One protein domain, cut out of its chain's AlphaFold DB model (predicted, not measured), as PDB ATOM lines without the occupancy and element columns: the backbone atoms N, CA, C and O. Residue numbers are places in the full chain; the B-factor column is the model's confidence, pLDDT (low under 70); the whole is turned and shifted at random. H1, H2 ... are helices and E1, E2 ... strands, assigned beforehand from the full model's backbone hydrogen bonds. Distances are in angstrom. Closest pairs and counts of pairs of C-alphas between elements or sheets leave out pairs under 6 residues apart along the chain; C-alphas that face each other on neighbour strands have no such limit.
ATOM      1  N   ASN A 304     139.115 173.340 193.741       84.25
ATOM      2  CA  ASN A 304     139.228 172.989 192.319       84.25
ATOM      3  C   ASN A 304     138.300 171.836 191.905       84.25
ATOM      4  O   ASN A 304     137.666 171.889 190.855       84.25
ATOM      5  N   PHE A 305     138.195 170.796 192.730       83.19
ATOM      6  CA  PHE A 305     137.356 169.632 192.440       83.19
ATOM      7  C   PHE A 305     135.874 169.920 192.703       83.19
ATOM      8  O   PHE A 305     135.027 169.415 191.969       83.19
ATOM      9  N   ARG A 306     135.549 170.769 193.691       85.69
ATOM     10  CA  ARG A 306     134.175 171.268 193.886       85.69
ATOM     11  C   ARG A 306     133.722 172.107 192.688       85.69
ATOM     12  O   ARG A 306     132.633 171.889 192.162       85.69
ATOM     13  N   CYS A 307     134.586 173.004 192.215       87.81
ATOM     14  CA  CYS A 307     134.357 173.796 191.011       87.81
ATOM     15  C   CYS A 307     134.164 172.889 189.786       87.81
ATOM     16  O   CYS A 307     133.162 173.012 189.083       87.81
ATOM     17  N   LEU A 308     135.043 171.902 189.587       86.69
ATOM     18  CA  LEU A 308     134.920 170.937 188.494       86.69
ATOM     19  C   LEU A 308     133.590 170.169 188.541       86.69
ATOM     20  O   LEU A 308     132.929 170.038 187.511       86.69
ATOM     21  N   LEU A 309     133.177 169.692 189.719       86.38
ATOM     22  CA  LEU A 309     131.893 169.013 189.897       86.38
ATOM     23  C   LEU A 309     130.718 169.934 189.531       86.38
ATOM     24  O   LEU A 309     129.810 169.522 188.812       86.38
ATOM     25  N   SER A 310     130.769 171.204 189.946       88.31
ATOM     26  CA  SER A 310     129.726 172.194 189.641       88.31
ATOM     27  C   SER A 310     129.608 172.473 188.135       88.31
ATOM     28  O   SER A 310     128.504 172.471 187.589       88.31
ATOM     29  N   LEU A 311     130.741 172.606 187.433       88.88
ATOM     30  CA  LEU A 311     130.800 172.867 185.989       88.88
ATOM     31  C   LEU A 311     130.352 171.658 185.155       88.88
ATOM     32  O   LEU A 311     129.878 171.799 184.027       88.88
ATOM     33  N   THR A 312     130.507 170.454 185.703       89.38
ATOM     34  CA  THR A 312     130.180 169.194 185.021       89.38
ATOM     35  C   THR A 312     128.793 168.656 185.367       89.38
ATOM     36  O   THR A 312     128.371 167.675 184.760       89.38
ATOM     37  N   SER A 313     128.045 169.349 186.233       84.12
ATOM     38  CA  SER A 313     126.689 168.993 186.686       84.12
ATOM     39  C   SER A 313     125.668 168.777 185.562       84.12
ATOM     40  O   SER A 313     124.705 168.039 185.742       84.12
ATOM     41  N   SER A 314     125.905 169.349 184.377       85.31
ATOM     42  CA  SER A 314     125.063 169.156 183.184       85.31
ATOM     43  C   SER A 314     125.004 167.714 182.657       85.31
ATOM     44  O   SER A 314     124.229 167.434 181.747       85.31
ATOM     45  N   SER A 315     125.845 166.801 183.149       86.62
ATOM     46  CA  SER A 315     125.820 165.387 182.767       86.62
ATOM     47  C   SER A 315     126.381 164.511 183.880       86.62
ATOM     48  O   SER A 315     127.440 164.800 184.435       86.62
ATOM     49  N   CYS A 316     125.729 163.374 184.116       77.44
ATOM     50  CA  CYS A 316     126.175 162.345 185.055       77.44
ATOM     51  C   CYS A 316     127.573 161.772 184.751       77.44
ATOM     52  O   CYS A 316     128.244 161.282 185.655       77.44
ATOM     53  N   TRP A 317     128.047 161.885 183.504       80.81
ATOM     54  CA  TRP A 317     129.295 161.265 183.049       80.81
ATOM     55  C   TRP A 317     130.454 162.225 182.853       80.81
ATOM     56  O   TRP A 317     131.603 161.790 182.875       80.81
ATOM     57  N   LYS A 318     130.192 163.522 182.662       86.88
ATOM     58  CA  LYS A 318     131.252 164.493 182.344       86.88
ATOM     59  C   LYS A 318     132.307 164.551 183.440       86.88
ATOM     60  O   LYS A 318     133.495 164.529 183.137       86.88
ATOM     61  N   PHE A 319     131.874 164.576 184.698       87.38
ATOM     62  CA  PHE A 319     132.777 164.578 185.842       87.38
ATOM     63  C   PHE A 319     133.672 163.332 185.846       87.38
ATOM     64  O   PHE A 319     134.896 163.435 185.786       87.38
ATOM     65  N   THR A 320     133.057 162.151 185.832       87.31
ATOM     66  CA  THR A 320     133.750 160.862 185.909       87.31
ATOM     67  C   THR A 320     134.659 160.620 184.702       87.31
ATOM     68  O   THR A 320     135.774 160.127 184.859       87.31
ATOM     69  N   ALA A 321     134.238 161.027 183.501       87.19
ATOM     70  CA  ALA A 321     135.044 160.937 182.287       87.19
ATOM     71  C   ALA A 321     136.288 161.835 182.357       87.19
ATOM     72  O   ALA A 321     137.379 161.403 181.982       87.19
ATOM     73  N   ILE A 322     136.154 163.060 182.880       89.00
ATOM     74  CA  ILE A 322     137.298 163.953 183.099       89.00
ATOM     75  C   ILE A 322     138.248 163.346 184.134       89.00
ATOM     76  O   ILE A 322     139.453 163.317 183.886       89.00
ATOM     77  N   LEU A 323     137.725 162.801 185.240       88.62
ATOM     78  CA  LEU A 323     138.538 162.125 186.256       88.62
ATOM     79  C   LEU A 323     139.314 160.938 185.683       88.62
ATOM     80  O   LEU A 323     140.522 160.850 185.889       88.62
ATOM     81  N   ALA A 324     138.653 160.058 184.930       89.69
ATOM     82  CA  ALA A 324     139.301 158.917 184.290       89.69
ATOM     83  C   ALA A 324     140.393 159.360 183.306       89.69
ATOM     84  O   ALA A 324     141.458 158.749 183.250       89.69
ATOM     85  N   ASN A 325     140.171 160.460 182.580       90.50
ATOM     86  CA  ASN A 325     141.137 160.990 181.623       90.50
ATOM     87  C   ASN A 325     142.415 161.530 182.296       90.50
ATOM     88  O   ASN A 325     143.517 161.313 181.790       90.50
ATOM     89  N   ILE A 326     142.279 162.214 183.439       89.62
ATOM     90  CA  ILE A 326     143.417 162.781 184.190       89.62
ATOM     91  C   ILE A 326     144.073 161.781 185.154       89.62
ATOM     92  O   ILE A 326     145.197 162.017 185.614       89.62
ATOM     93  N   PHE A 327     143.390 160.676 185.471       89.69
ATOM     94  CA  PHE A 327     143.868 159.668 186.410       89.69
ATOM     95  C   PHE A 327     145.212 159.082 185.965       89.69
ATOM     96  O   PHE A 327     145.395 158.694 184.806       89.69
ATOM     97  N   ALA A 328     146.162 159.048 186.906       88.56
ATOM     98  CA  ALA A 328     147.530 158.580 186.694       88.56
ATOM     99  C   ALA A 328     148.236 159.219 185.475       88.56
ATOM    100  O   ALA A 328     149.037 158.566 184.808       88.56
ATOM    101  N   SER A 329     147.965 160.499 185.190       88.94
ATOM    102  CA  SER A 329     148.538 161.245 184.050       88.94
ATOM    103  C   SER A 329     150.073 161.315 184.021       88.94
ATOM    104  O   SER A 329     150.660 161.519 182.965       88.94
ATOM    105  N   HIS A 330     150.731 161.102 185.164       86.12
ATOM    106  CA  HIS A 330     152.191 161.004 185.286       86.12
ATOM    107  C   HIS A 330     152.752 159.622 184.889       86.12
ATOM    108  O   HIS A 330     153.959 159.490 184.710       86.12
ATOM    109  N   ILE A 331     151.902 158.597 184.765       87.62
ATOM    110  CA  ILE A 331     152.270 157.235 184.337       87.62
ATOM    111  C   ILE A 331     151.849 157.009 182.891       87.62
ATOM    112  O   ILE A 331     152.611 156.464 182.098       87.62
ATOM    113  N   LEU A 332     150.623 157.422 182.565       87.00
ATOM    114  CA  LEU A 332     149.991 157.211 181.273       87.00
ATOM    115  C   LEU A 332     149.467 158.537 180.723       87.00
ATOM    116  O   LEU A 332     148.711 159.206 181.434       87.00
ATOM    117  N   PRO A 333     149.760 158.887 179.457       87.81
ATOM    118  CA  PRO A 333     149.203 160.078 178.829       87.81
ATOM    119  C   PRO A 333     147.666 160.130 178.935       87.81
ATOM    120  O   PRO A 333     147.008 159.081 178.855       87.81
ATOM    121  N   PRO A 334     147.065 161.325 179.098       88.00
ATOM    122  CA  PRO A 334     145.615 161.486 179.024       88.00
ATOM    123  C   PRO A 334     145.058 160.913 177.714       88.00
ATOM    124  O   PRO A 334     145.699 161.009 176.669       88.00
ATOM    125  N   GLY A 335     143.884 160.289 177.767       79.31
ATOM    126  CA  GLY A 335     143.244 159.647 176.615       79.31
ATOM    127  C   GLY A 335     143.572 158.162 176.444       79.31
ATOM    128  O   GLY A 335     142.870 157.466 175.715       79.31
ATOM    129  N   THR A 336     144.601 157.650 177.126       85.50
ATOM    130  CA  THR A 336     144.987 156.231 177.055       85.50
ATOM    131  C   THR A 336     144.354 155.414 178.177       85.50
ATOM    132  O   THR A 336     144.245 155.877 179.314       85.50
ATOM    133  N   TYR A 337     143.939 154.181 177.861       84.88
ATOM    134  CA  TYR A 337     143.348 153.234 178.817       84.88
ATOM    135  C   TYR A 337     142.169 153.807 179.630       84.88
ATOM    136  O   TYR A 337     141.928 153.371 180.752       84.88
ATOM    137  N   ASN A 338     141.416 154.770 179.083       85.69
ATOM    138  CA  ASN A 338     140.370 155.495 179.818       85.69
ATOM    139  C   ASN A 338     139.314 154.573 180.446       85.69
ATOM    140  O   ASN A 338     138.875 154.830 181.563       85.69
ATOM    141  N   PHE A 339     138.950 153.479 179.769       86.50
ATOM    142  CA  PHE A 339     138.033 152.481 180.319       86.50
ATOM    143  C   PHE A 339     138.619 151.779 181.553       86.50
ATOM    144  O   PHE A 339     137.980 151.726 182.596       86.50
ATOM    145  N   LEU A 340     139.875 151.330 181.478       85.81
ATOM    146  CA  LEU A 340     140.563 150.726 182.619       85.81
ATOM    147  C   LEU A 340     140.726 151.727 183.772       85.81
ATOM    148  O   LEU A 340     140.457 151.391 184.921       85.81
ATOM    149  N   LYS A 341     141.121 152.971 183.476       88.25
ATOM    150  CA  LYS A 341     141.227 154.043 184.477       88.25
ATOM    151  C   LYS A 341     139.883 154.301 185.167       88.25
ATOM    152  O   LYS A 341     139.855 154.484 186.379       88.25
ATOM    153  N   LEU A 342     138.779 154.265 184.418       87.00
ATOM    154  CA  LEU A 342     137.427 154.361 184.964       87.00
ATOM    155  C   LEU A 342     137.104 153.177 185.887       87.00
ATOM    156  O   LEU A 342     136.680 153.406 187.015       87.00
ATOM    157  N   CYS A 343     137.346 151.934 185.457       85.94
ATOM    158  CA  CYS A 343     137.133 150.746 186.294       85.94
ATOM    159  C   CYS A 343     137.929 150.817 187.604       85.94
ATOM    160  O   CYS A 343     137.393 150.525 188.671       85.94
ATOM    161  N   LEU A 344     139.186 151.268 187.546       87.19
ATOM    162  CA  LEU A 344     140.025 151.444 188.733       87.19
ATOM    163  C   LEU A 344     139.468 152.513 189.676       87.19
ATOM    164  O   LEU A 344     139.413 152.284 190.878       87.19
ATOM    165  N   LEU A 345     139.014 153.654 189.148       87.44
ATOM    166  CA  LEU A 345     138.355 154.685 189.954       87.44
ATOM    167  C   LEU A 345     137.087 154.158 190.636       87.44
ATOM    168  O   LEU A 345     136.865 154.464 191.806       87.44
ATOM    169  N   MET A 346     136.293 153.343 189.940       83.69
ATOM    170  CA  MET A 346     135.104 152.710 190.515       83.69
ATOM    171  C   MET A 346     135.463 151.738 191.645       83.69
ATOM    172  O   MET A 346     134.885 151.827 192.726       83.69
ATOM    173  N   SER A 347     136.472 150.887 191.439       84.19
ATOM    174  CA  SER A 347     136.976 149.963 192.466       84.19
ATOM    175  C   SER A 347     137.515 150.709 193.697       84.19
ATOM    176  O   SER A 347     137.183 150.364 194.828       84.19
ATOM    177  N   LEU A 348     138.261 151.804 193.497       83.50
ATOM    178  CA  LEU A 348     138.780 152.651 194.581       83.50
ATOM    179  C   LEU A 348     137.672 153.315 195.410       83.50
ATOM    180  O   LEU A 348     137.841 153.545 196.604       83.50
ATOM    181  N   VAL A 349     136.546 153.642 194.782       78.81
ATOM    182  CA  VAL A 349     135.397 154.279 195.437       78.81
ATOM    183  C   VAL A 349     134.585 153.283 196.266       78.81
ATOM    184  O   VAL A 349     134.060 153.642 197.324       78.81
ATOM    185  N   GLN A 350     134.517 152.030 195.818       74.56
ATOM    186  CA  GLN A 350     133.789 150.952 196.487       74.56
ATOM    187  C   GLN A 350     134.463 150.431 197.762       74.56
ATOM    188  O   GLN A 350     133.860 149.626 198.465       74.56
ATOM    189  N   THR A 351     135.660 150.900 198.136       67.44
ATOM    190  CA  THR A 351     136.374 150.445 199.347       67.44
ATOM    191  C   THR A 351     135.734 150.936 200.667       67.44
ATOM    192  O   THR A 351     136.434 151.411 201.564       67.44
ATOM    193  N   ARG A 352     134.399 150.906 200.803       59.62
ATOM    194  CA  ARG A 352     133.635 151.475 201.926       59.62
ATOM    195  C   ARG A 352     133.039 150.440 202.879       59.62
ATOM    196  O   ARG A 352     132.549 149.404 202.469       59.62
ATOM    197  N   ASP A 353     133.050 150.851 204.151       53.62
ATOM    198  CA  ASP A 353     132.404 150.320 205.358       53.62
ATOM    199  C   ASP A 353     132.393 148.801 205.567       53.62
ATOM    200  O   ASP A 353     131.606 148.057 204.994       53.62
ATOM    201  N   SER A 354     133.159 148.377 206.576       50.53
ATOM    202  CA  SER A 354     133.265 147.012 207.109       50.53
ATOM    203  C   SER A 354     131.956 146.373 207.608       50.53
ATOM    204  O   SER A 354     132.007 145.273 208.154       50.53
ATOM    205  N   ASN A 355     130.820 147.064 207.474       48.97
ATOM    206  CA  ASN A 355     129.506 146.661 207.975       48.97
ATOM    207  C   ASN A 355     128.472 146.391 206.870       48.97
ATOM    208  O   ASN A 355     127.369 145.963 207.205       48.97
ATOM    209  N   LYS A 356     128.781 146.650 205.592       49.03
ATOM    210  CA  LYS A 356     127.937 146.203 204.476       49.03
ATOM    211  C   LYS A 356     128.387 144.817 204.023       49.03
ATOM    212  O   LYS A 356     129.577 144.505 204.078       49.03
ATOM    213  N   GLU A 357     127.424 143.970 203.677       49.41
ATOM    214  CA  GLU A 357     127.687 142.616 203.189       49.41
ATOM    215  C   GLU A 357     128.586 142.660 201.943       49.41
ATOM    216  O   GLU A 357     128.626 143.655 201.224       49.41
ATOM    217  N   LEU A 358     129.354 141.589 201.730       52.97
ATOM    218  CA  LEU A 358     130.432 141.458 200.738       52.97
ATOM    219  C   LEU A 358     129.992 141.568 199.260       52.97
ATOM    220  O   LEU A 358     130.803 141.313 198.376       52.97
ATOM    221  N   GLU A 359     128.737 141.924 198.990       51.06
ATOM    222  CA  GLU A 359     128.087 141.820 197.678       51.06
ATOM    223  C   GLU A 359     128.483 142.934 196.682       51.06
ATOM    224  O   GLU A 359     128.187 142.815 195.498       51.06
ATOM    225  N   ASP A 360     129.217 143.968 197.117       59.28
ATOM    226  CA  ASP A 360     129.469 145.189 196.323       59.28
ATOM    227  C   ASP A 360     130.947 145.409 195.895       59.28
ATOM    228  O   ASP A 360     131.344 146.537 195.588       59.28
ATOM    229  N   CYS A 361     131.802 144.377 195.880       69.38
ATOM    230  CA  CYS A 361     133.218 144.516 195.490       69.38
ATOM    231  C   CYS A 361     133.444 144.338 193.973       69.38
ATOM    232  O   CYS A 361     133.100 143.303 193.409       69.38
ATOM    233  N   LEU A 362     134.096 145.304 193.309       78.31
ATOM    234  CA  LEU A 362     134.529 145.175 191.909       78.31
ATOM    235  C   LEU A 362     135.917 144.532 191.792       78.31
ATOM    236  O   LEU A 362     136.943 145.201 191.964       78.31
ATOM    237  N   ASP A 363     135.935 143.258 191.399       80.50
ATOM    238  CA  ASP A 363     137.145 142.545 190.994       80.50
ATOM    239  C   ASP A 363     137.525 142.870 189.541       80.50
ATOM    240  O   ASP A 363     136.697 142.839 188.628       80.50
ATOM    241  N   ILE A 364     138.806 143.169 189.306       85.00
ATOM    242  CA  ILE A 364     139.314 143.576 187.989       85.00
ATOM    243  C   ILE A 364     140.391 142.592 187.525       85.00
ATOM    244  O   ILE A 364     141.479 142.525 188.098       85.00
ATOM    245  N   LEU A 365     140.106 141.882 186.432       87.81
ATOM    246  CA  LEU A 365     141.074 141.067 185.699       87.81
ATOM    247  C   LEU A 365     141.480 141.784 184.409       87.81
ATOM    248  O   LEU A 365     140.627 142.195 183.625       87.81
ATOM    249  N   ILE A 366     142.786 141.910 184.169       84.19
ATOM    250  CA  ILE A 366     143.319 142.594 182.989       84.19
ATOM    251  C   ILE A 366     144.175 141.619 182.196       84.19
ATOM    252  O   ILE A 366     145.156 141.084 182.706       84.19
ATOM    253  N   ILE A 367     143.816 141.431 180.929       85.81
ATOM    254  CA  ILE A 367     144.590 140.653 179.966       85.81
ATOM    255  C   ILE A 367     145.201 141.648 178.985       85.81
ATOM    256  O   ILE A 367     144.490 142.352 178.272       85.81
ATOM    257  N   THR A 368     146.526 141.747 178.986       84.00
ATOM    258  CA  THR A 368     147.270 142.730 178.194       84.00
ATOM    259  C   THR A 368     148.610 142.146 177.768       84.00
ATOM    260  O   THR A 368     149.199 141.340 178.487       84.00
ATOM    261  N   SER A 369     149.104 142.566 176.607       84.25
ATOM    262  CA  SER A 369     150.490 142.331 176.192       84.25
ATOM    263  C   SER A 369     151.464 143.312 176.855       84.25
ATOM    264  O   SER A 369     152.625 142.970 177.067       84.25
ATOM    265  N   ASP A 370     150.997 144.509 177.221       83.56
ATOM    266  CA  ASP A 370     151.784 145.514 177.939       83.56
ATOM    267  C   ASP A 370     151.579 145.374 179.450       83.56
ATOM    268  O   ASP A 370     150.700 145.997 180.054       83.56
ATOM    269  N   THR A 371     152.376 144.499 180.056       83.56
ATOM    270  CA  THR A 371     152.327 144.214 181.495       83.56
ATOM    271  C   THR A 371     152.992 145.306 182.329       83.56
ATOM    272  O   THR A 371     152.594 145.528 183.469       83.56
ATOM    273  N   LEU A 372     153.971 146.031 181.776       86.44
ATOM    274  CA  LEU A 372     154.758 147.022 182.515       86.44
ATOM    275  C   LEU A 372     153.966 148.298 182.797       86.44
ATOM    276  O   LEU A 372     153.988 148.795 183.927       86.44
ATOM    277  N   LEU A 373     153.278 148.849 181.790       85.88
ATOM    278  CA  LEU A 373     152.481 150.063 181.982       85.88
ATOM    279  C   LEU A 373     151.263 149.799 182.869       85.88
ATOM    280  O   LEU A 373     150.954 150.609 183.747       85.88
ATOM    281  N   VAL A 374     150.613 148.648 182.683       86.31
ATOM    282  CA  VAL A 374     149.469 148.241 183.506       86.31
ATOM    283  C   VAL A 374     149.896 147.955 184.946       86.31
ATOM    284  O   VAL A 374     149.247 148.464 185.856       86.31
ATOM    285  N   ASP A 375     151.014 147.257 185.189       85.38
ATOM    286  CA  ASP A 375     151.533 147.054 186.553       85.38
ATOM    287  C   ASP A 375     151.786 148.402 187.242       85.38
ATOM    288  O   ASP A 375     151.315 148.628 188.355       85.38
ATOM    289  N   ARG A 376     152.450 149.358 186.577       88.31
ATOM    290  CA  ARG A 376     152.681 150.700 187.146       88.31
ATOM    291  C   ARG A 376     151.377 151.425 187.495       88.31
ATOM    292  O   ARG A 376     151.293 152.021 188.568       88.31
ATOM    293  N   LEU A 377     150.366 151.349 186.629       88.06
ATOM    294  CA  LEU A 377     149.044 151.937 186.871       88.06
ATOM    295  C   LEU A 377     148.329 151.298 188.077       88.06
ATOM    296  O   LEU A 377     147.751 152.009 188.905       88.06
ATOM    297  N   LEU A 378     148.372 149.969 188.195       88.19
ATOM    298  CA  LEU A 378     147.769 149.244 189.318       88.19
ATOM    299  C   LEU A 378     148.475 149.568 190.637       88.19
ATOM    300  O   LEU A 378     147.813 149.862 191.632       88.19
ATOM    301  N   ASN A 379     149.811 149.611 190.629       87.06
ATOM    302  CA  ASN A 379     150.598 149.999 191.801       87.06
ATOM    303  C   ASN A 379     150.308 151.434 192.246       87.06
ATOM    304  O   ASN A 379     150.236 151.715 193.438       87.06
ATOM    305  N   TYR A 380     150.111 152.350 191.302       88.38
ATOM    306  CA  TYR A 380     149.681 153.700 191.645       88.38
ATOM    307  C   TYR A 380     148.305 153.708 192.311       88.38
ATOM    308  O   TYR A 380     148.133 154.359 193.337       88.38
ATOM    309  N   SER A 381     147.354 152.942 191.774       87.12
ATOM    310  CA  SER A 381     145.988 152.856 192.306       87.12
ATOM    311  C   SER A 381     145.957 152.361 193.755       87.12
ATOM    312  O   SER A 381     145.336 153.002 194.600       87.12
ATOM    313  N   ILE A 382     146.674 151.277 194.082       86.62
ATOM    314  CA  ILE A 382     146.694 150.743 195.458       86.62
ATOM    315  C   ILE A 382     147.303 151.724 196.471       86.62
ATOM    316  O   ILE A 382     146.957 151.681 197.647       86.62
ATOM    317  N   ASN A 383     148.165 152.642 196.034       85.06
ATOM    318  CA  ASN A 383     148.801 153.620 196.919       85.06
ATOM    319  C   ASN A 383     147.873 154.778 197.301       85.06
ATOM    320  O   ASN A 383     148.180 155.527 198.226       85.06
ATOM    321  N   LEU A 384     146.736 154.919 196.616       84.12
ATOM    322  CA  LEU A 384     145.726 155.928 196.933       84.12
ATOM    323  C   LEU A 384     144.833 155.517 198.105       84.12
ATOM    324  O   LEU A 384     144.215 156.380 198.730       84.12
ATOM    325  N   VAL A 385     144.767 154.219 198.421       81.75
ATOM    326  CA  VAL A 385     143.947 153.697 199.517       81.75
ATOM    327  C   VAL A 385     144.801 153.365 200.749       81.75
ATOM    328  O   VAL A 385     145.866 152.757 200.625       81.75
ATOM    329  N   PRO A 386     144.329 153.679 201.974       78.06
ATOM    330  CA  PRO A 386     145.049 153.343 203.207       78.06
ATOM    331  C   PRO A 386     145.320 151.840 203.389       78.06
ATOM    332  O   PRO A 386     146.256 151.454 204.087       78.06
ATOM    333  N   GLY A 388     145.764 149.491 200.720       87.00
ATOM    334  CA  GLY A 388     146.276 148.910 199.476       87.00
ATOM    335  C   GLY A 388     147.467 147.993 199.722       87.00
ATOM    336  O   GLY A 388     148.467 148.430 200.291       87.00
ATOM    337  N   ILE A 389     147.369 146.735 199.296       87.50
ATOM    338  CA  ILE A 389     148.404 145.713 199.490       87.50
ATOM    339  C   ILE A 389     148.762 145.095 198.143       87.50
ATOM    340  O   ILE A 389     147.916 144.483 197.496       87.50
ATOM    341  N   ARG A 390     150.034 145.193 197.741       89.06
ATOM    342  CA  ARG A 390     150.613 144.341 196.700       89.06
ATOM    343  C   ARG A 390     151.027 143.027 197.335       89.06
ATOM    344  O   ARG A 390     151.891 142.987 198.213       89.06
ATOM    345  N   HIS A 391     150.420 141.949 196.877       87.25
ATOM    346  CA  HIS A 391     150.751 140.610 197.311       87.25
ATOM    347  C   HIS A 391     152.126 140.188 196.752       87.25
ATOM    348  O   HIS A 391     152.350 140.239 195.539       87.25
ATOM    349  N   PRO A 392     153.066 139.760 197.611       83.19
ATOM    350  CA  PRO A 392     154.316 139.165 197.163       83.19
ATOM    351  C   PRO A 392     154.127 137.684 196.815       83.19
ATOM    352  O   PRO A 392     153.673 136.902 197.652       83.19
ATOM    353  N   VAL A 393     154.581 137.278 195.623       76.06
ATOM    354  CA  VAL A 393     154.423 135.924 195.039       76.06
ATOM    355  C   VAL A 393     154.859 134.783 195.978       76.06
ATOM    356  O   VAL A 393     154.290 133.688 195.963       76.06
ATOM    357  N   SER A 394     155.858 135.035 196.828       73.50
ATOM    358  CA  SER A 394     156.408 134.064 197.781       73.50
ATOM    359  C   SER A 394     155.566 133.852 199.042       73.50
ATOM    360  O   SER A 394     155.918 133.008 199.860       73.50
ATOM    361  N   THR A 395     154.498 134.627 199.241       80.56
ATOM    362  CA  THR A 395     153.660 134.567 200.447       80.56
ATOM    363  C   THR A 395     152.303 133.931 200.168       80.56
ATOM    364  O   THR A 395     151.990 133.547 199.036       80.56
ATOM    365  N   GLU A 396     151.501 133.791 201.218       82.38
ATOM    366  CA  GLU A 396     150.147 133.258 201.136       82.38
ATOM    367  C   GLU A 396     149.130 134.391 200.949       82.38
ATOM    368  O   GLU A 396     149.187 135.445 201.597       82.38
ATOM    369  N   ILE A 397     148.203 134.184 200.015       82.69
ATOM    370  CA  ILE A 397     147.123 135.137 199.719       82.69
ATOM    371  C   ILE A 397     146.050 135.040 200.801       82.69
ATOM    372  O   ILE A 397     145.569 136.057 201.305       82.69
ATOM    373  N   PHE A 398     145.728 133.807 201.189       83.75
ATOM    374  CA  PHE A 398     144.684 133.472 202.145       83.75
ATOM    375  C   PHE A 398     145.249 133.171 203.537       83.75
ATOM    376  O   PHE A 398     146.459 132.978 203.689       83.75
ATOM    377  N   PRO A 399     144.393 133.161 204.573       82.31
ATOM    378  CA  PRO A 399     144.828 132.890 205.933       82.31
ATOM    379  C   PRO A 399     145.441 131.499 206.097       82.31
ATOM    380  O   PRO A 399     144.939 130.520 205.545       82.31
ATOM    381  N   THR A 400     146.484 131.400 206.918       80.81
ATOM    382  CA  THR A 400     147.143 130.129 207.246       80.81
ATOM    383  C   THR A 400     146.992 129.774 208.714       80.81
ATOM    384  O   THR A 400     146.794 130.634 209.570       80.81
ATOM    385  N   LEU A 401     147.082 128.481 209.019       83.12
ATOM    386  CA  LEU A 401     147.013 127.969 210.382       83.12
ATOM    387  C   LEU A 401     148.401 127.557 210.857       83.12
ATOM    388  O   LEU A 401     149.096 126.797 210.185       83.12
ATOM    389  N   PHE A 402     148.774 128.002 212.050       78.19
ATOM    390  CA  PHE A 402     150.023 127.622 212.696       78.19
ATOM    391  C   PHE A 402     149.792 127.218 214.151       78.19
ATOM    392  O   PHE A 402     148.842 127.654 214.807       78.19
ATOM    393  N   ARG A 403     150.652 126.337 214.673       74.38
ATOM    394  CA  ARG A 403     150.608 125.980 216.095       74.38
ATOM    395  C   ARG A 403     151.142 127.140 216.918       74.38
ATOM    396  O   ARG A 403     152.185 127.702 216.604       74.38
ATOM    397  N   ASN A 404     150.425 127.472 217.980       69.00
ATOM    398  CA  ASN A 404     150.839 128.522 218.889       69.00
ATOM    399  C   ASN A 404     152.083 128.107 219.697       69.00
ATOM    400  O   ASN A 404     152.108 127.041 220.314       69.00
ATOM    401  N   ASN A 405     153.070 129.000 219.765       66.81
ATOM    402  CA  ASN A 405     154.299 128.824 220.540       66.81
ATOM    403  C   ASN A 405     154.096 129.008 222.058       66.81
ATOM    404  O   ASN A 405     154.938 128.587 222.846       66.81
ATOM    405  N   TYR A 406     152.970 129.586 222.497       65.31
ATOM    406  CA  TYR A 406     152.692 129.892 223.909       65.31
ATOM    407  C   TYR A 406     152.069 128.729 224.711       65.31
ATOM    408  O   TYR A 406     151.377 128.958 225.702       65.31
ATOM    409  N   GLY A 407     152.293 127.477 224.294       58.69
ATOM    410  CA  GLY A 407     152.053 126.280 225.115       58.69
ATOM    411  C   GLY A 407     150.591 125.884 225.370       58.69
ATOM    412  O   GLY A 407     150.350 124.855 225.993       58.69
ATOM    413  N   THR A 408     149.603 126.634 224.873       59.28
ATOM    414  CA  THR A 408     148.174 126.334 225.095       59.28
ATOM    415  C   THR A 408     147.604 125.265 224.159       59.28
ATOM    416  O   THR A 408     146.415 124.969 224.227       59.28
ATOM    417  N   GLY A 409     148.410 124.720 223.238       62.78
ATOM    418  CA  GLY A 409     147.938 123.812 222.183       62.78
ATOM    419  C   GLY A 409     146.951 124.461 221.200       62.78
ATOM    420  O   GLY A 409     146.423 123.779 220.326       62.78
ATOM    421  N   ALA A 410     146.700 125.767 221.336       69.62
ATOM    422  CA  ALA A 410     145.797 126.509 220.476       69.62
ATOM    423  C   ALA A 410     146.377 126.656 219.066       69.62
ATOM    424  O   ALA A 410     147.591 126.759 218.869       69.62
ATOM    425  N   VAL A 411     145.479 126.706 218.089       78.94
ATOM    426  CA  VAL A 411     145.819 127.050 216.712       78.94
ATOM    427  C   VAL A 411     145.713 128.563 216.567       78.94
ATOM    428  O   VAL A 411     144.789 129.188 217.094       78.94
ATOM    429  N   SER A 412     146.689 129.142 215.881       82.12
ATOM    430  CA  SER A 412     146.710 130.547 215.507       82.12
ATOM    431  C   SER A 412     146.427 130.685 214.018       82.12
ATOM    432  O   SER A 412     146.895 129.879 213.212       82.12
ATOM    433  N   ILE A 413     145.635 131.692 213.672       85.94
ATOM    434  CA  ILE A 413     145.277 132.047 212.302       85.94
ATOM    435  C   ILE A 413     146.139 133.242 211.908       85.94
ATOM    436  O   ILE A 413     146.045 134.283 212.557       85.94
ATOM    437  N   GLN A 414     146.957 133.106 210.865       86.44
ATOM    438  CA  GLN A 414     147.729 134.202 210.279       86.44
ATOM    439  C   GLN A 414     146.946 134.839 209.146       86.44
ATOM    440  O   GLN A 414     146.334 134.144 208.340       86.44
ATOM    441  N   ALA A 415     147.016 136.157 209.042       85.06
ATOM    442  CA  ALA A 415     146.496 136.891 207.908       85.06
ATOM    443  C   ALA A 415     147.328 136.608 206.652       85.06
ATOM    444  O   ALA A 415     148.546 136.796 206.654       85.06
ATOM    445  N   GLY A 416     146.653 136.223 205.572       85.19
ATOM    446  CA  GLY A 416     147.198 136.343 204.222       85.19
ATOM    447  C   GLY A 416     147.049 137.769 203.687       85.19
ATOM    448  O   GLY A 416     146.410 138.623 204.311       85.19
ATOM    449  N   SER A 417     147.609 138.026 202.504       86.94
ATOM    450  CA  SER A 417     147.568 139.360 201.874       86.94
ATOM    451  C   SER A 417     146.141 139.892 201.678       86.94
ATOM    452  O   SER A 417     145.892 141.066 201.943       86.94
ATOM    453  N   ALA A 418     145.188 139.027 201.312       84.25
ATOM    454  CA  ALA A 418     143.793 139.419 201.116       84.25
ATOM    455  C   ALA A 418     143.122 139.863 202.427       84.25
ATOM    456  O   ALA A 418     142.433 140.878 202.470       84.25
ATOM    457  N   LEU A 419     143.371 139.142 203.527       83.75
ATOM    458  CA  LEU A 419     142.772 139.465 204.826       83.75
ATOM    459  C   LEU A 419     143.403 140.711 205.466       83.75
ATOM    460  O   LEU A 419     142.726 141.444 206.182       83.75
ATOM    461  N   LEU A 420     144.683 140.981 205.197       84.75
ATOM    462  CA  LEU A 420     145.321 142.243 205.587       84.75
ATOM    463  C   LEU A 420     144.738 143.444 204.827       84.75
ATOM    464  O   LEU A 420     144.674 144.541 205.378       84.75
ATOM    465  N   ALA A 421     144.289 143.230 203.588       84.25
ATOM    466  CA  ALA A 421     143.662 144.239 202.738       84.25
ATOM    467  C   ALA A 421     142.157 144.401 203.015       84.25
ATOM    468  O   ALA A 421     141.436 144.963 202.194       84.25
ATOM    469  N   LYS A 422     141.658 143.907 204.156       80.25
ATOM    470  CA  LYS A 422     140.243 144.001 204.529       80.25
ATOM    471  C   LYS A 422     139.758 145.456 204.492       80.25
ATOM    472  O   LYS A 422     140.341 146.324 205.143       80.25
ATOM    473  N   GLY A 423     138.672 145.700 203.754       76.88
ATOM    474  CA  GLY A 423     138.132 147.046 203.522       76.88
ATOM    475  C   GLY A 423     138.997 147.914 202.597       76.88
ATOM    476  O   GLY A 423     138.893 149.136 202.636       76.88
ATOM    477  N   GLY A 424     139.886 147.301 201.814       82.81
ATOM    478  CA  GLY A 424     140.791 147.951 200.872       82.81
ATOM    479  C   GLY A 424     140.976 147.130 199.598       82.81
ATOM    480  O   GLY A 424     140.042 146.479 199.143       82.81
ATOM    481  N   ILE A 425     142.178 147.178 199.013       86.12
ATOM    482  CA  ILE A 425     142.481 146.556 197.714       86.12
ATOM    483  C   ILE A 425     143.684 145.625 197.849       86.12
ATOM    484  O   ILE A 425     144.742 146.030 198.335       86.12
ATOM    485  N   CYS A 426     143.541 144.393 197.358       88.62
ATOM    486  CA  CYS A 426     144.629 143.426 197.249       88.62
ATOM    487  C   CYS A 426     145.021 143.230 195.779       88.62
ATOM    488  O   CYS A 426     144.279 142.641 194.999       88.62
ATOM    489  N   PHE A 427     146.219 143.671 195.405       89.62
ATOM    490  CA  PHE A 427     146.777 143.466 194.072       89.62
ATOM    491  C   PHE A 427     147.645 142.201 194.035       89.62
ATOM    492  O   PHE A 427     148.687 142.146 194.684       89.62
ATOM    493  N   ILE A 428     147.221 141.186 193.273       87.38
ATOM    494  CA  ILE A 428     147.861 139.855 193.231       87.38
ATOM    495  C   ILE A 428     149.094 139.810 192.309       87.38
ATOM    496  O   ILE A 428     149.981 138.987 192.513       87.38
ATOM    497  N   GLY A 429     149.210 140.725 191.344       85.00
ATOM    498  CA  GLY A 429     150.279 140.699 190.343       85.00
ATOM    499  C   GLY A 429     149.960 139.789 189.156       85.00
ATOM    500  O   GLY A 429     148.797 139.561 188.830       85.00
ATOM    501  N   ASP A 430     151.004 139.299 188.483       84.56
ATOM    502  CA  ASP A 430     150.866 138.461 187.291       84.56
ATOM    503  C   ASP A 430     150.414 137.036 187.645       84.56
ATOM    504  O   ASP A 430     151.180 136.237 188.192       84.56
ATOM    505  N   LEU A 431     149.172 136.707 187.282       83.94
ATOM    506  CA  LEU A 431     148.566 135.397 187.513       83.94
ATOM    507  C   LEU A 431     149.272 134.262 186.755       83.94
ATOM    508  O   LEU A 431     149.259 133.129 187.236       83.94
ATOM    509  N   ALA A 432     149.935 134.541 185.627       81.69
ATOM    510  CA  ALA A 432     150.654 133.519 184.861       81.69
ATOM    511  C   ALA A 432     151.868 132.952 185.621       81.69
ATOM    512  O   ALA A 432     152.329 131.850 185.327       81.69
ATOM    513  N   SER A 433     152.368 133.679 186.626       82.62
ATOM    514  CA  SER A 433     153.484 133.243 187.470       82.62
ATOM    515  C   SER A 433     153.088 132.226 188.554       82.62
ATOM    516  O   SER A 433     153.958 131.609 189.178       82.62
ATOM    517  N   TYR A 434     151.787 132.025 188.788       82.81
ATOM    518  CA  TYR A 434     151.284 131.158 189.849       82.81
ATOM    519  C   TYR A 434     151.116 129.709 189.389       82.81
ATOM    520  O   TYR A 434     150.705 129.410 188.270       82.81
ATOM    521  N   LYS A 435     151.393 128.777 190.305       85.06
ATOM    522  CA  LYS A 435     151.099 127.354 190.102       85.06
ATOM    523  C   LYS A 435     149.589 127.112 190.112       85.06
ATOM    524  O   LYS A 435     148.854 127.811 190.810       85.06
ATOM    525  N   LYS A 436     149.160 126.053 189.417       84.38
ATOM    526  CA  LYS A 436     147.754 125.641 189.299       84.38
ATOM    527  C   LYS A 436     147.030 125.583 190.650       84.38
ATOM    528  O   LYS A 436     145.970 126.177 190.776       84.38
ATOM    529  N   ASP A 437     147.643 124.986 191.671       81.12
ATOM    530  CA  ASP A 437     147.037 124.853 193.004       81.12
ATOM    531  C   ASP A 437     146.689 126.214 193.638       81.12
ATOM    532  O   ASP A 437     145.629 126.375 194.238       81.12
ATOM    533  N   LYS A 438     147.553 127.228 193.471       79.44
ATOM    534  CA  LYS A 438     147.289 128.594 193.964       79.44
ATOM    535  C   LYS A 438     146.182 129.282 193.158       79.44
ATOM    536  O   LYS A 438     145.407 130.046 193.723       79.44
ATOM    537  N   LEU A 439     146.084 129.005 191.858       80.81
ATOM    538  CA  LEU A 439     144.998 129.514 191.013       80.81
ATOM    539  C   LEU A 439     143.651 128.870 191.374       80.81
ATOM    540  O   LEU A 439     142.646 129.569 191.438       80.81
ATOM    541  N   GLU A 440     143.624 127.575 191.688       80.94
ATOM    542  CA  GLU A 440     142.423 126.885 192.186       80.94
ATOM    543  C   GLU A 440     141.990 127.413 193.569       80.94
ATOM    544  O   GLU A 440     140.798 127.587 193.839       80.94
ATOM    545  N   GLN A 441     142.948 127.757 194.437       76.00
ATOM    546  CA  GLN A 441     142.662 128.468 195.690       76.00
ATOM    547  C   GLN A 441     142.072 129.862 195.452       76.00
ATOM    548  O   GLN A 441     141.166 130.271 196.169       76.00
ATOM    549  N   LEU A 442     142.554 130.596 194.447       76.69
ATOM    550  CA  LEU A 442     141.980 131.890 194.072       76.69
ATOM    551  C   LEU A 442     140.573 131.752 193.500       76.69
ATOM    552  O   LEU A 442     139.712 132.543 193.855       76.69
ATOM    553  N   GLN A 443     140.323 130.738 192.671       72.06
ATOM    554  CA  GLN A 443     138.984 130.448 192.157       72.06
ATOM    555  C   GLN A 443     138.020 130.129 193.299       72.06
ATOM    556  O   GLN A 443     136.956 130.731 193.384       72.06
ATOM    557  N   SER A 444     138.414 129.247 194.219       65.12
ATOM    558  CA  SER A 444     137.587 128.919 195.384       65.12
ATOM    559  C   SER A 444     137.395 130.116 196.321       65.12
ATOM    560  O   SER A 444     136.268 130.389 196.721       65.12
ATOM    561  N   GLY A 445     138.447 130.884 196.611       55.53
ATOM    562  CA  GLY A 445     138.372 132.108 197.411       55.53
ATOM    563  C   GLY A 445     137.491 133.185 196.779       55.53
ATOM    564  O   GLY A 445     136.655 133.752 197.472       55.53
ATOM    565  N   ALA A 446     137.601 133.409 195.469       53.62
ATOM    566  CA  ALA A 446     136.715 134.307 194.732       53.62
ATOM    567  C   ALA A 446     135.260 133.825 194.817       53.62
ATOM    568  O   ALA A 446     134.396 134.612 195.161       53.62
ATOM    569  N   THR A 447     134.991 132.523 194.647       38.84
ATOM    570  CA  THR A 447     133.624 131.963 194.725       38.84
ATOM    571  C   THR A 447     133.026 131.895 196.138       38.84
ATOM    572  O   THR A 447     131.807 131.879 196.276       38.84
ATOM    573  N   VAL A 448     133.853 131.847 197.192       35.00
ATOM    574  CA  VAL A 448     133.413 131.873 198.605       35.00
ATOM    575  C   VAL A 448     133.210 133.310 199.105       35.00
ATOM    576  O   VAL A 448     132.472 133.515 200.068       35.00
ATOM    577  N   PHE A 449     133.819 134.301 198.444       34.34
ATOM    578  CA  PHE A 449     133.676 135.722 198.774       34.34
ATOM    579  C   PHE A 449     132.844 136.538 197.768       34.34
ATOM    580  O   PHE A 449     132.488 137.655 198.113       34.34
ATOM    581  N   CYS A 450     132.464 135.989 196.607       28.55
ATOM    582  CA  CYS A 450     131.451 136.504 195.676       28.55
ATOM    583  C   CYS A 450     131.015 135.399 194.688       28.55
ATOM    584  O   CYS A 450     131.827 134.819 193.969       28.55
ATOM    585  N   VAL A 451     129.708 135.146 194.576       26.33
ATOM    586  CA  VAL A 451     129.138 134.542 193.365       26.33
ATOM    587  C   VAL A 451     128.791 135.680 192.411       26.33
ATOM    588  O   VAL A 451     127.802 136.363 192.629       26.33
ATOM    589  N   ALA A 452     129.567 135.837 191.343       24.36
ATOM    590  CA  ALA A 452     129.045 135.938 189.979       24.36
ATOM    591  C   ALA A 452     130.204 135.841 188.968       24.36
ATOM    592  O   ALA A 452     131.259 136.442 189.171       24.36
ATOM    593  N   PRO A 453     130.035 135.075 187.879       33.38
ATOM    594  CA  PRO A 453     130.989 135.032 186.786       33.38
ATOM    595  C   PRO A 453     130.880 136.311 185.944       33.38
ATOM    596  O   PRO A 453     129.800 136.874 185.799       33.38
ATOM    597  N   ASN A 454     132.004 136.670 185.319       30.78
ATOM    598  CA  ASN A 454     132.200 137.710 184.301       30.78
ATOM    599  C   ASN A 454     132.663 139.072 184.845       30.78
ATOM    600  O   ASN A 454     131.872 139.941 185.182       30.78
ATOM    601  N   ALA A 455     133.979 139.308 184.766       34.69
ATOM    602  CA  ALA A 455     134.594 140.641 184.753       34.69
ATOM    603  C   ALA A 455     134.339 141.369 183.411       34.69
ATOM    604  O   ALA A 455     135.231 141.954 182.796       34.69
ATOM    605  N   VAL A 456     133.104 141.288 182.935       42.03
ATOM    606  CA  VAL A 456     132.519 142.154 181.918       42.03
ATOM    607  C   VAL A 456     131.434 142.900 182.675       42.03
ATOM    608  O   VAL A 456     130.813 142.326 183.563       42.03
ATOM    609  N   PHE A 457     131.251 144.184 182.380       43.00
ATOM    610  CA  PHE A 457     130.127 144.979 182.874       43.00
ATOM    611  C   PHE A 457     128.878 144.085 183.060       43.00
ATOM    612  O   PHE A 457     128.572 143.367 182.107       43.00
ATOM    613  N   PRO A 458     128.195 144.060 184.226       49.94
ATOM    614  CA  PRO A 458     127.244 142.990 184.592       49.94
ATOM    615  C   PRO A 458     125.975 142.912 183.720       49.94
ATOM    616  O   PRO A 458     125.037 142.193 184.043       49.94
ATOM    617  N   PHE A 459     125.949 143.634 182.600       52.38
ATOM    618  CA  PHE A 459     124.864 143.688 181.639       52.38
ATOM    619  C   PHE A 459     125.433 143.525 180.226       52.38
ATOM    620  O   PHE A 459     126.360 144.234 179.822       52.38
ATOM    621  N   GLU A 460     124.858 142.604 179.457       50.22
ATOM    622  CA  GLU A 460     125.181 142.446 178.043       50.22
ATOM    623  C   GLU A 460     124.505 143.574 177.232       50.22
ATOM    624  O   GLU A 460     123.298 143.789 177.304       50.22
ATOM    625  N   LEU A 461     125.288 144.345 176.467       52.41
ATOM    626  CA  LEU A 461     124.883 145.637 175.877       52.41
ATOM    627  C   LEU A 461     124.042 145.532 174.580       52.41
ATOM    628  O   LEU A 461     124.174 146.388 173.705       52.41
ATOM    629  N   TYR A 462     123.218 144.495 174.407       61.75
ATOM    630  CA  TYR A 462     122.484 144.265 173.147       61.75
ATOM    631  C   TYR A 462     120.979 144.554 173.191       61.75
ATOM    632  O   TYR A 462     120.345 144.496 172.139       61.75
ATOM    633  N   ASN A 463     120.391 144.857 174.354       62.72
ATOM    634  CA  ASN A 463     118.962 145.175 174.461       62.72
ATOM    635  C   ASN A 463     118.708 146.393 175.367       62.72
ATOM    636  O   ASN A 463     119.467 146.627 176.308       62.72
ATOM    637  N   GLU A 464     117.635 147.140 175.097       67.19
ATOM    638  CA  GLU A 464     117.247 148.359 175.827       67.19
ATOM    639  C   GLU A 464     117.056 148.110 177.329       67.19
ATOM    640  O   GLU A 464     117.540 148.890 178.139       67.19
ATOM    641  N   GLU A 465     116.477 146.973 177.714       67.44
ATOM    642  CA  GLU A 465     116.263 146.609 179.122       67.44
ATOM    643  C   GLU A 465     117.584 146.467 179.908       67.44
ATOM    644  O   GLU A 465     117.699 146.905 181.053       67.44
ATOM    645  N   TYR A 466     118.632 145.934 179.273       58.47
ATOM    646  CA  TYR A 466     119.966 145.848 179.875       58.47
ATOM    647  C   TYR A 466     120.683 147.199 179.902       58.47
ATOM    648  O   TYR A 466     121.481 147.451 180.805       58.47
ATOM    649  N   LEU A 467     120.395 148.089 178.945       56.88
ATOM    650  CA  LEU A 467     120.891 149.467 178.961       56.88
ATOM    651  C   LEU A 467     120.234 150.282 180.085       56.88
ATOM    652  O   LEU A 467     120.920 151.071 180.732       56.88
ATOM    653  N   GLU A 468     118.956 150.044 180.384       69.12
ATOM    654  CA  GLU A 468     118.270 150.654 181.529       69.12
ATOM    655  C   GLU A 468     118.812 150.135 182.866       69.12
ATOM    656  O   GLU A 468     119.133 150.927 183.753       69.12
ATOM    657  N   GLN A 469     119.001 148.819 183.014       60.69
ATOM    658  CA  GLN A 469     119.608 148.241 184.222       60.69
ATOM    659  C   GLN A 469     121.049 148.726 184.431       60.69
ATOM    660  O   GLN A 469     121.444 149.052 185.555       60.69
ATOM    661  N   ARG A 470     121.811 148.857 183.339       62.94
ATOM    662  CA  ARG A 470     123.127 149.501 183.320       62.94
ATOM    663  C   ARG A 470     123.038 150.927 183.848       62.94
ATOM    664  O   ARG A 470     123.819 151.293 184.718       62.94
ATOM    665  N   ASP A 471     122.104 151.725 183.348       65.75
ATOM    666  CA  ASP A 471     121.967 153.128 183.740       65.75
ATOM    667  C   ASP A 471     121.530 153.275 185.206       65.75
ATOM    668  O   ASP A 471     122.039 154.151 185.909       65.75
ATOM    669  N   ILE A 472     120.694 152.367 185.719       71.44
ATOM    670  CA  ILE A 472     120.335 152.289 187.144       71.44
ATOM    671  C   ILE A 472     121.563 151.948 187.995       71.44
ATOM    672  O   ILE A 472     121.879 152.680 188.937       71.44
ATOM    673  N   TYR A 473     122.290 150.882 187.652       61.84
ATOM    674  CA  TYR A 473     123.503 150.464 188.363       61.84
ATOM    675  C   TYR A 473     124.574 151.560 188.347       61.84
ATOM    676  O   TYR A 473     125.227 151.842 189.352       61.84
ATOM    677  N   LEU A 474     124.723 152.243 187.214       58.78
ATOM    678  CA  LEU A 474     125.662 153.345 187.070       58.78
ATOM    679  C   LEU A 474     125.235 154.590 187.841       58.78
ATOM    680  O   LEU A 474     126.093 155.276 188.392       58.78
ATOM    681  N   THR A 475     123.936 154.859 187.939       67.19
ATOM    682  CA  THR A 475     123.402 155.928 188.789       67.19
ATOM    683  C   THR A 475     123.661 155.622 190.263       67.19
ATOM    684  O   THR A 475     124.082 156.505 191.007       67.19
ATOM    685  N   GLN A 476     123.503 154.365 190.687       64.88
ATOM    686  CA  GLN A 476     123.857 153.924 192.040       64.88
ATOM    687  C   GLN A 476     125.360 154.066 192.297       64.88
ATOM    688  O   GLN A 476     125.762 154.641 193.305       64.88
ATOM    689  N   CYS A 477     126.199 153.637 191.357       53.00
ATOM    690  CA  CYS A 477     127.647 153.832 191.385       53.00
ATOM    691  C   CYS A 477     128.035 155.317 191.456       53.00
ATOM    692  O   CYS A 477     128.905 155.698 192.236       53.00
ATOM    693  N   GLN A 478     127.373 156.179 190.682       55.38
ATOM    694  CA  GLN A 478     127.571 157.625 190.721       55.38
ATOM    695  C   GLN A 478     127.155 158.195 192.079       55.38
ATOM    696  O   GLN A 478     127.877 159.019 192.627       55.38
ATOM    697  N   GLN A 479     126.036 157.754 192.655       64.12
ATOM    698  CA  GLN A 479     125.617 158.149 193.999       64.12
ATOM    699  C   GLN A 479     126.614 157.676 195.056       64.12
ATOM    700  O   GLN A 479     126.973 158.459 195.928       64.12
ATOM    701  N   GLN A 480     127.125 156.450 194.954       58.84
ATOM    702  CA  GLN A 480     128.185 155.933 195.818       58.84
ATOM    703  C   GLN A 480     129.483 156.728 195.656       58.84
ATOM    704  O   GLN A 480     130.152 156.985 196.648       58.84
ATOM    705  N   LEU A 481     129.811 157.180 194.442       54.25
ATOM    706  CA  LEU A 481     130.964 158.030 194.138       54.25
ATOM    707  C   LEU A 481     130.775 159.458 194.662       54.25
ATOM    708  O   LEU A 481     131.687 160.023 195.253       54.25
ATOM    709  N   LEU A 482     129.580 160.027 194.539       58.88
ATOM    710  CA  LEU A 482     129.216 161.305 195.147       58.88
ATOM    711  C   LEU A 482     129.193 161.209 196.673       58.88
ATOM    712  O   LEU A 482     129.631 162.137 197.338       58.88
ATOM    713  N   GLN A 483     128.756 160.084 197.238       55.28
ATOM    714  CA  GLN A 483     128.812 159.811 198.671       55.28
ATOM    715  C   GLN A 483     130.259 159.568 199.117       55.28
ATOM    716  O   GLN A 483     130.641 160.029 200.190       55.28
ATOM    717  N   PHE A 484     131.080 158.914 198.286       49.31
ATOM    718  CA  PHE A 484     132.535 158.804 198.417       49.31
ATOM    719  C   PHE A 484     133.162 160.173 198.584       49.31
ATOM    720  O   PHE A 484     133.778 160.463 199.607       49.31
ATOM    721  N   ILE A 485     132.878 161.037 197.624       51.88
ATOM    722  CA  ILE A 485     133.254 162.443 197.592       51.88
ATOM    723  C   ILE A 485     132.650 163.195 198.790       51.88
ATOM    724  O   ILE A 485     133.343 163.986 199.398       51.88
ATOM    725  N   ALA A 486     131.420 162.939 199.229       51.22
ATOM    726  CA  ALA A 486     130.823 163.656 200.358       51.22
ATOM    727  C   ALA A 486     131.422 163.254 201.721       51.22
ATOM    728  O   ALA A 486     131.701 164.118 202.545       51.22
ATOM    729  N   THR A 487     131.645 161.959 201.979       43.34
ATOM    730  CA  THR A 487     132.192 161.491 203.275       43.34
ATOM    731  C   THR A 487     133.719 161.541 203.331       43.34
ATOM    732  O   THR A 487     134.273 161.631 204.421       43.34
ATOM    733  N   TYR A 488     134.405 161.463 202.189       43.56
ATOM    734  CA  TYR A 488     135.872 161.536 202.106       43.56
ATOM    735  C   TYR A 488     136.378 162.809 201.430       43.56
ATOM    736  O   TYR A 488     137.580 163.017 201.281       43.56
ATOM    737  N   GLY A 489     135.460 163.692 201.065       44.06
ATOM    738  CA  GLY A 489     135.739 165.079 200.770       44.06
ATOM    739  C   GLY A 489     135.601 165.991 201.979       44.06
ATOM    740  O   GLY A 489     135.316 165.542 203.082       44.06
TER     741      GLY A 489
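AT A GLANCE: This is residues 304 to 386 and 388 to 489 of the 499 residues of an uncharacterized protein of Myotis davidii (UniProt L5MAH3). An elongated, loosely strung set of parts: the hairpin E2-E3 makes one end, H1 and H2 lie at the other, and between them come H3 and the small two-strand sheet E1-E4, with H4 and H5 close to it. The long helix H7 crosses H3, and H6 lies off to one side, touching no helix. The printed part has 185 residues, with seven named helices and four named strands in the order H1 H2 H3 H4 E1 E2 E3 H5 E4 H6 H7, and is mostly helix; E1 and E4 are parallel, E2 and E3 antiparallel. It is only just compact, close to loose, with a radius of gyration of the C-alphas of 19.0 A and spans of 65 by 38 by 38 A.

HOW THE PARTS SIT: H1, residues 304 to 312, touches H2, residues 318 to 326, at a steep tilt of 47 degrees, opposite ways; their closest C-alphas, of Thr 312 and Phe 319, are 5.4 A apart. H2 touches H3, residues 338 to 349, about perpendicular at 75 degrees, closest at the C-alphas of Ala 324 and Leu 342, 5.0 A. H4, residues 371 to 382, is close to H3 but not clearly touching, with the closest C-alphas, of Leu 344 and Ser 381, 7.1 A apart. E1, residues 388 to 390, and E4, residues 425 to 427, are parallel, with N 389 and O 425 within hydrogen-bond range at 2.9 A. The closest C-alphas of H4 and E1, of Ile 382 and Gly 388, are 4.4 A apart. E2, residues 400 to 403, and E3, residues 411 to 414, form an antiparallel hairpin, with N 402 and O 412 within hydrogen-bond range at 2.9 A. H5, residues 417 to 420, comes closest to E4 at the C-alphas of Ala 418 and Cys 426, 5.6 A. H6, residues 436 to 449, and H7, residues 464 to 488, are apart. With residues 477 to 484 alone, H7 touches residues 346 to 349 of H3 at a steep tilt of 55 degrees, the same way; the closest C-alphas, of Val 349 and Leu 481, are 6.0 A apart. In H1, H2, H3, H4, H6 and H7 every O i to N i+4 pair is within hydrogen-bond range; H5 is too short for one.

IN THESE COORDINATES: H1 begins at C-alpha 304, (139.228, 172.989, 192.319). H3 and H4 each measure 16.4 A from first to last C-alpha, H6 19.7 A and H7 34.8 A. E2 begins at C-alpha 400, (147.143, 130.129, 207.246), and H7 ends at C-alpha 488, (135.872, 161.536, 202.106).

THE WHOLE: The two C-alphas farthest apart, of Ser 314 and Gly 407, are 65.8 A apart. Residue 387 is not printed, and C-alphas 386 and 388 are 5.9 A apart across the cut. The links from H2 to H3, H3 to H4 and H6 to H7 are long. The mean pLDDT of the printed part is 73.9; it is under 70 in residues 351 to 361, 404 to 410, 444 to 471 and 473 to 489.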